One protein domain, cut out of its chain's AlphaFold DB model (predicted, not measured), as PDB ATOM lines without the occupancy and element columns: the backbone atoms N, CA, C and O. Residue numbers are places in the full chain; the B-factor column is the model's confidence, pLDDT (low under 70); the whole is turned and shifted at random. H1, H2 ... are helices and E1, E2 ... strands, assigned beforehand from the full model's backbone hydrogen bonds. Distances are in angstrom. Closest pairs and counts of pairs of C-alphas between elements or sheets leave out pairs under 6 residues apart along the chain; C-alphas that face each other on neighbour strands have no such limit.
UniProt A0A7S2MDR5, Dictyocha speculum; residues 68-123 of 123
ATOM      1  N   GLU A  68      76.608 -50.402  27.227       96.69
ATOM      2  CA  GLU A  68      78.041 -50.523  26.944       96.69
ATOM      3  C   GLU A  68      78.293 -50.949  25.492       96.69
ATOM      4  O   GLU A  68      79.037 -50.275  24.778       96.69
ATOM      5  N   ALA A  69      77.598 -51.986  25.011       96.00
ATOM      6  CA  ALA A  69      77.693 -52.413  23.618       96.00
ATOM      7  C   ALA A  69      77.286 -51.288  22.645       96.00
ATOM      8  O   ALA A  69      77.988 -51.012  21.671       96.00
ATOM      9  N   VAL A  70      76.182 -50.584  22.918       96.50
ATOM     10  CA  VAL A  70      75.744 -49.445  22.092       96.50
ATOM     11  C   VAL A  70      76.791 -48.325  22.088       96.50
ATOM     12  O   VAL A  70      77.095 -47.782  21.025       96.50
ATOM     13  N   HIS A  71      77.393 -48.002  23.236       96.00
ATOM     14  CA  HIS A  71      78.466 -47.006  23.332       96.00
ATOM     15  C   HIS A  71      79.734 -47.421  22.571       96.00
ATOM     16  O   HIS A  71      80.407 -46.559  22.007       96.00
ATOM     17  N   ALA A  72      80.024 -48.722  22.488       93.69
ATOM     18  CA  ALA A  72      81.099 -49.274  21.661       93.69
ATOM     19  C   ALA A  72      80.788 -49.249  20.146       93.69
ATOM     20  O   ALA A  72      81.632 -49.616  19.326       93.69
ATOM     21  N   GLY A  73      79.595 -48.793  19.744       94.00
ATOM     22  CA  GLY A  73      79.170 -48.705  18.345       94.00
ATOM     23  C   GLY A  73      78.512 -49.978  17.809       94.00
ATOM     24  O   GLY A  73      78.357 -50.123  16.594       94.00
ATOM     25  N   VAL A  74      78.116 -50.903  18.688       96.81
ATOM     26  CA  VAL A  74      77.360 -52.099  18.306       96.81
ATOM     27  C   VAL A  74      75.960 -51.703  17.841       96.81
ATOM     28  O   VAL A  74      75.226 -51.007  18.539       96.81
ATOM     29  N   TYR A  75      75.568 -52.186  16.661       94.81
ATOM     30  CA  TYR A  75      74.269 -51.895  16.043       94.81
ATOM     31  C   TYR A  75      73.396 -53.142  15.818       94.81
ATOM     32  O   TYR A  75      72.288 -53.039  15.294       94.81
ATOM     33  N   GLY A  76      73.879 -54.331  16.191       95.31
ATOM     34  CA  GLY A  76      73.168 -55.594  16.000       95.31
ATOM     35  C   GLY A  76      73.820 -56.759  16.745       95.31
ATOM     36  O   GLY A  76      74.850 -56.596  17.395       95.31
ATOM     37  N   SER A  77      73.220 -57.947  16.648       95.19
ATOM     38  CA  SER A  77      73.711 -59.180  17.276       95.19
ATOM     39  C   SER A  77      73.709 -60.359  16.278       95.19
ATOM     40  O   SER A  77      72.790 -60.420  15.457       95.19
ATOM     41  N   PRO A  78      74.692 -61.286  16.334       95.50
ATOM     42  CA  PRO A  78      75.850 -61.253  17.229       95.50
ATOM     43  C   PRO A  78      76.873 -60.197  16.798       95.50
ATOM     44  O   PRO A  78      77.041 -59.923  15.610       95.50
ATOM     45  N   THR A  79      77.561 -59.622  17.782       96.88
ATOM     46  CA  THR A  79      78.715 -58.744  17.576       96.88
ATOM     47  C   THR A  79      79.840 -59.177  18.503       96.88
ATOM     48  O   THR A  79      79.599 -59.505  19.662       96.88
ATOM     49  N   LEU A  80      81.059 -59.195  17.975       95.69
ATOM     50  CA  LEU A  80      82.284 -59.523  18.688       95.69
ATOM     51  C   LEU A  80      83.113 -58.247  18.836       95.69
ATOM     52  O   LEU A  80      83.435 -57.606  17.835       95.69
ATOM     53  N   GLU A  81      83.481 -57.901  20.067       94.94
ATOM     54  CA  GLU A  81      84.520 -56.910  20.344       94.94
ATOM     55  C   GLU A  81      85.846 -57.639  20.582       94.94
ATOM     56  O   GLU A  81      85.979 -58.464  21.486       94.94
ATOM     57  N   VAL A  82      86.816 -57.396  19.705       94.69
ATOM     58  CA  VAL A  82      88.056 -58.168  19.626       94.69
ATOM     59  C   VAL A  82      89.216 -57.324  20.132       94.69
ATOM     60  O   VAL A  82      89.568 -56.311  19.526       94.69
ATOM     61  N   HIS A  83      89.847 -57.789  21.208       94.06
ATOM     62  CA  HIS A  83      91.065 -57.218  21.776       94.06
ATOM     63  C   HIS A  83      92.261 -58.116  21.427       94.06
ATOM     64  O   HIS A  83      92.201 -59.327  21.637       94.06
ATOM     65  N   ALA A  84      93.346 -57.540  20.907       91.75
ATOM     66  CA  ALA A  84      94.603 -58.254  20.676       91.75
ATOM     67  C   ALA A  84      95.799 -57.305  20.814       91.75
ATOM     68  O   ALA A  84      95.685 -56.128  20.481       91.75
ATOM     69  N   ASP A  85      96.940 -57.825  21.270       92.56
ATOM     70  CA  ASP A  85      98.118 -57.023  21.641       92.56
ATOM     71  C   ASP A  85      98.664 -56.156  20.495       92.56
ATOM     72  O   ASP A  85      99.187 -55.067  20.722       92.56
ATOM     73  N   HIS A  86      98.539 -56.620  19.249       93.31
ATOM     74  CA  HIS A  86      98.981 -55.891  18.055       93.31
ATOM     75  C   HIS A  86      97.939 -54.900  17.514       93.31
ATOM     76  O   HIS A  86      98.207 -54.217  16.524       93.31
ATOM     77  N   LEU A  87      96.753 -54.822  18.121       90.44
ATOM     78  CA  LEU A  87      95.704 -53.878  17.749       90.44
ATOM     79  C   LEU A  87      95.768 -52.641  18.649       90.44
ATOM     80  O   LEU A  87      95.647 -52.724  19.865       90.44
ATOM     81  N   ASN A  88      95.866 -51.459  18.039       92.31
ATOM     82  CA  ASN A  88      95.886 -50.186  18.776       92.31
ATOM     83  C   ASN A  88      94.542 -49.836  19.448       92.31
ATOM     84  O   ASN A  88      94.476 -48.903  20.244       92.31
ATOM     85  N   ARG A  89      93.457 -50.526  19.077       92.25
ATOM     86  CA  ARG A  89      92.113 -50.386  19.648       92.25
ATOM     87  C   ARG A  89      91.303 -51.667  19.419       92.25
ATOM     88  O   ARG A  89      91.626 -52.392  18.473       92.25
ATOM     89  N   PRO A  90      90.236 -51.911  20.197       93.69
ATOM     90  CA  PRO A  90      89.324 -53.017  19.936       93.69
ATOM     91  C   PRO A  90      88.709 -52.921  18.534       93.69
ATOM     92  O   PRO A  90      88.440 -51.825  18.029       93.69
ATOM     93  N   ILE A  91      88.503 -54.071  17.889       94.44
ATOM     94  CA  ILE A  91      87.805 -54.166  16.602       94.44
ATOM     95  C   ILE A  91      86.415 -54.745  16.834       94.44
ATOM     96  O   ILE A  91      86.274 -55.807  17.432       94.44
ATOM     97  N   ILE A  92      85.404 -54.073  16.291       95.00
ATOM     98  CA  ILE A  92      84.023 -54.549  16.278       95.00
ATOM     99  C   ILE A  92      83.777 -55.362  15.005       95.00
ATOM    100  O   ILE A  92      83.977 -54.867  13.892       95.00
ATOM    101  N   ILE A  93      83.321 -56.602  15.167       95.69
ATOM    102  CA  ILE A  93      82.939 -57.503  14.078       95.69
ATOM    103  C   ILE A  93      81.477 -57.905  14.268       95.69
ATOM    104  O   ILE A  93      81.137 -58.620  15.205       95.69
ATOM    105  N   PHE A  94      80.614 -57.454  13.363       96.50
ATOM    106  CA  PHE A  94      79.201 -57.829  13.337       96.50
ATOM    107  C   PHE A  94      78.966 -59.075  12.474       96.50
ATOM    108  O   PHE A  94      79.520 -59.179  11.376       96.50
ATOM    109  N   GLY A  95      78.084 -59.959  12.944       95.81
ATOM    110  CA  GLY A  95      77.616 -61.146  12.231       95.81
ATOM    111  C   GLY A  95      78.353 -62.432  12.611       95.81
ATOM    112  O   GLY A  95      79.491 -62.422  13.074       95.81
ATOM    113  N   SER A  96      77.688 -63.569  12.397       94.56
ATOM    114  CA  SER A  96      78.246 -64.909  12.631       94.56
ATOM    115  C   SER A  96      79.073 -65.444  11.456       94.56
ATOM    116  O   SER A  96      79.569 -66.563  11.516       94.56
ATOM    117  N   ASP A  97      79.206 -64.679  10.373       94.56
ATOM    118  CA  ASP A  97      79.854 -65.083   9.120       94.56
ATOM    119  C   ASP A  97      81.281 -64.528   8.963       94.56
ATOM    120  O   ASP A  97      81.910 -64.712   7.923       94.56
ATOM    121  N   ARG A  98      81.822 -63.870   9.999       95.50
ATOM    122  CA  ARG A  98      83.113 -63.159   9.949       95.50
ATOM    123  C   ARG A  98      84.276 -63.850  10.663       95.50
ATOM    124  O   ARG A  98      85.288 -63.215  10.964       95.50
ATOM    125  N   PHE A  99      84.153 -65.144  10.952       94.50
ATOM    126  CA  PHE A  99      85.191 -65.887  11.678       94.50
ATOM    127  C   PHE A  99      86.488 -66.073  10.880       94.50
ATOM    128  O   PHE A  99      87.563 -66.120  11.473       94.50
ATOM    129  N   GLU A 100      86.426 -66.106   9.548       93.94
ATOM    130  CA  GLU A 100      87.635 -66.146   8.717       93.94
ATOM    131  C   GLU A 100      88.430 -64.834   8.820       93.94
ATOM    132  O   GLU A 100      89.641 -64.847   9.043       93.94
ATOM    133  N   GLN A 101      87.738 -63.690   8.757       94.06
ATOM    134  CA  GLN A 101      88.333 -62.369   8.965       94.06
ATOM    135  C   GLN A 101      88.866 -62.223  10.392       94.06
ATOM    136  O   GLN A 101      89.941 -61.658  10.580       94.06
ATOM    137  N   LEU A 102      88.156 -62.760  11.391       95.31
ATOM    138  CA  LEU A 102      88.645 -62.829  12.768       95.31
ATOM    139  C   LEU A 102      89.953 -63.629  12.855       95.31
ATOM    140  O   LEU A 102      90.905 -63.171  13.484       95.31
ATOM    141  N   GLY A 103      90.023 -64.789  12.195       94.06
ATOM    142  CA  GLY A 103      91.240 -65.593  12.102       94.06
ATOM    143  C   GLY A 103      92.402 -64.790  11.522       94.06
ATOM    144  O   GLY A 103      93.446 -64.668  12.162       94.06
ATOM    145  N   PHE A 104      92.191 -64.150  10.368       92.31
ATOM    146  CA  PHE A 104      93.186 -63.277   9.741       92.31
ATOM    147  C   PHE A 104      93.651 -62.148  10.676       92.31
ATOM    148  O   PHE A 104      94.855 -61.970  10.865       92.31
ATOM    149  N   LEU A 105      92.717 -61.430  11.313       92.88
ATOM    150  CA  LEU A 105      93.013 -60.331  12.241       92.88
ATOM    151  C   LEU A 105      93.858 -60.779  13.436       92.88
ATOM    152  O   LEU A 105      94.706 -60.021  13.901       92.88
ATOM    153  N   LEU A 106      93.642 -62.000  13.923       93.56
ATOM    154  CA  LEU A 106      94.363 -62.572  15.060       93.56
ATOM    155  C   LEU A 106      95.627 -63.350  14.658       93.56
ATOM    156  O   LEU A 106      96.275 -63.945  15.523       93.56
ATOM    157  N   GLY A 107      95.976 -63.400  13.367       92.88
ATOM    158  CA  GLY A 107      97.082 -64.222  12.870       92.88
ATOM    159  C   GLY A 107      96.866 -65.724  13.102       92.88
ATOM    160  O   GLY A 107      97.823 -66.470  13.319       92.88
ATOM    161  N   LYS A 108      95.608 -66.176  13.115       92.81
ATOM    162  CA  LYS A 108      95.199 -67.572  13.307       92.81
ATOM    163  C   LYS A 108      94.661 -68.156  12.004       92.81
ATOM    164  O   LYS A 108      93.970 -67.488  11.240       92.81
ATOM    165  N   ARG A 109      94.942 -69.439  11.770       92.25
ATOM    166  CA  ARG A 109      94.315 -70.190  10.679       92.25
ATOM    167  C   ARG A 109      92.849 -70.456  11.023       92.25
ATOM    168  O   ARG A 109      92.559 -70.907  12.129       92.25
ATOM    169  N   TRP A 110      91.952 -70.191  10.079       92.81
ATOM    170  CA  TRP A 110      90.549 -70.578  10.180       92.81
ATOM    171  C   TRP A 110      90.354 -71.991   9.618       92.81
ATOM    172  O   TRP A 110      90.745 -72.259   8.486       92.81
ATOM    173  N   GLU A 111      89.768 -72.891  10.408       91.12
ATOM    174  CA  GLU A 111      89.542 -74.304  10.039       91.12
ATOM    175  C   GLU A 111      88.116 -74.565   9.527       91.12
ATOM    176  O   GLU A 111      87.705 -75.714   9.373       91.12
ATOM    177  N   GLY A 112      87.341 -73.505   9.285       90.56
ATOM    178  CA  GLY A 112      85.901 -73.606   9.071       90.56
ATOM    179  C   GLY A 112      85.099 -73.635  10.383       90.56
ATOM    180  O   GLY A 112      85.673 -73.705  11.471       90.56
ATOM    181  N   PRO A 113      83.756 -73.556  10.288       89.75
ATOM    182  CA  PRO A 113      82.865 -73.448  11.449       89.75
ATOM    183  C   PRO A 113      82.854 -74.702  12.331       89.75
ATOM    184  O   PRO A 113      82.571 -74.605  13.521       89.75
ATOM    185  N   ASP A 114      83.182 -75.861  11.757       88.69
ATOM    186  CA  ASP A 114      83.458 -77.090  12.493       88.69
ATOM    187  C   ASP A 114      84.948 -77.428  12.342       88.69
ATOM    188  O   ASP A 114      85.341 -78.072  11.362       88.69
ATOM    189  N   PRO A 115      85.794 -77.011  13.302       84.88
ATOM    190  CA  PRO A 115      87.229 -77.246  13.236       84.88
ATOM    191  C   PRO A 115      87.596 -78.727  13.369       84.88
ATOM    192  O   PRO A 115      88.765 -79.055  13.210       84.88
ATOM    193  N   THR A 116      86.650 -79.626  13.668       86.00
ATOM    194  CA  THR A 116      86.874 -81.081  13.728       86.00
ATOM    195  C   THR A 116      86.432 -81.807  12.457       86.00
ATOM    196  O   THR A 116      86.806 -82.960  12.238       86.00
ATOM    197  N   ASN A 117      85.684 -81.128  11.581       76.56
ATOM    198  CA  ASN A 117      85.153 -81.675  10.338       76.56
ATOM    199  C   ASN A 117      85.564 -80.819   9.133       76.56
ATOM    200  O   ASN A 117      84.758 -80.187   8.445       76.56
ATOM    201  N   HIS A 118      86.862 -80.856   8.839       63.50
ATOM    202  CA  HIS A 118      87.519 -80.039   7.811       63.50
ATOM    203  C   HIS A 118      87.028 -80.292   6.366       63.50
ATOM    204  O   HIS A 118      87.493 -79.643   5.433       63.50
ATOM    205  N   ARG A 119      86.140 -81.273   6.132       57.41
ATOM    206  CA  ARG A 119      85.729 -81.710   4.782       57.41
ATOM    207  C   ARG A 119      84.593 -80.886   4.167       57.41
ATOM    208  O   ARG A 119      84.320 -81.055   2.978       57.41
ATOM    209  N   THR A 120      83.950 -80.006   4.934       50.06
ATOM    210  CA  THR A 120      82.738 -79.279   4.508       50.06
ATOM    211  C   THR A 120      82.898 -77.768   4.361       50.06
ATOM    212  O   THR A 120      81.937 -77.110   3.975       50.06
ATOM    213  N   ALA A 121      84.095 -77.209   4.551       48.47
ATOM    214  CA  ALA A 121      84.379 -75.833   4.144       48.47
ATOM    215  C   ALA A 121      84.576 -75.772   2.616       48.47
ATOM    216  O   ALA A 121      85.694 -75.657   2.117       48.47
ATOM    217  N   ARG A 122      83.491 -75.937   1.852       42.16
ATOM    218  CA  ARG A 122      83.465 -75.555   0.437       42.16
ATOM    219  C   ARG A 122      82.937 -74.128   0.365       42.16
ATOM    220  O   ARG A 122      81.782 -73.900   0.718       42.16
ATOM    221  N   LEU A 123      83.821 -73.213  -0.027       41.16
ATOM    222  CA  LEU A 123      83.455 -71.895  -0.549       41.16
ATOM    223  C   LEU A 123      82.563 -72.053  -1.787       41.16
ATOM    224  O   LEU A 123      82.810 -73.012  -2.561       41.16
TER     225      LEU A 123
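What this domain is: This is residues 68 to 123 of the 123 residues of a protein of Dictyocha speculum (UniProt A0A7S2MDR5). With little regular structure, the model is a long, loose row: the short helix H1 near one end, then the hairpin of E1 and E2, then helix H2, then a tail, residues 106 to 123, making the other end. The 56 printed residues hold H1, E1, E2 and H2 in that order, 19 residues in a mixed class; the sheet, E1 - E2, is antiparallel. The whole is loose, radius of gyration of the C-alphas 13.1 A, and elongated, spanning 40 by 26 by 17 A.

Where its parts are: H1, residues 68 to 71, begins at C-alpha 68 (78.041, -50.523, 26.944). E1 is residues 79 to 82, 9.6 A; E2 is 91 to 94, 9.9 A. H2, residues 99 to 105, 9.6 A, ends at C-alpha 105 (93.013, -60.331, 12.241).

How they stand to each other: H1 is apart from E2 and H2. In the hairpin, N 80 and O 93 are within hydrogen-bond range, 2.8 A. The closest C-alphas of E2 and H2, Ile 93 and Leu 102, are 7.9 A apart. E1 and H2 are only just apart, closest 8.3 A. Every O i to N i+4 pair of H2 is within hydrogen-bond range; H1 is too short for one.

The domain as a whole: The farthest C-alphas, His 71 and Arg 119, are 40.0 A apart. The printed part has no cut and no long link; pLDDT is under 70 at residues 118 to 123.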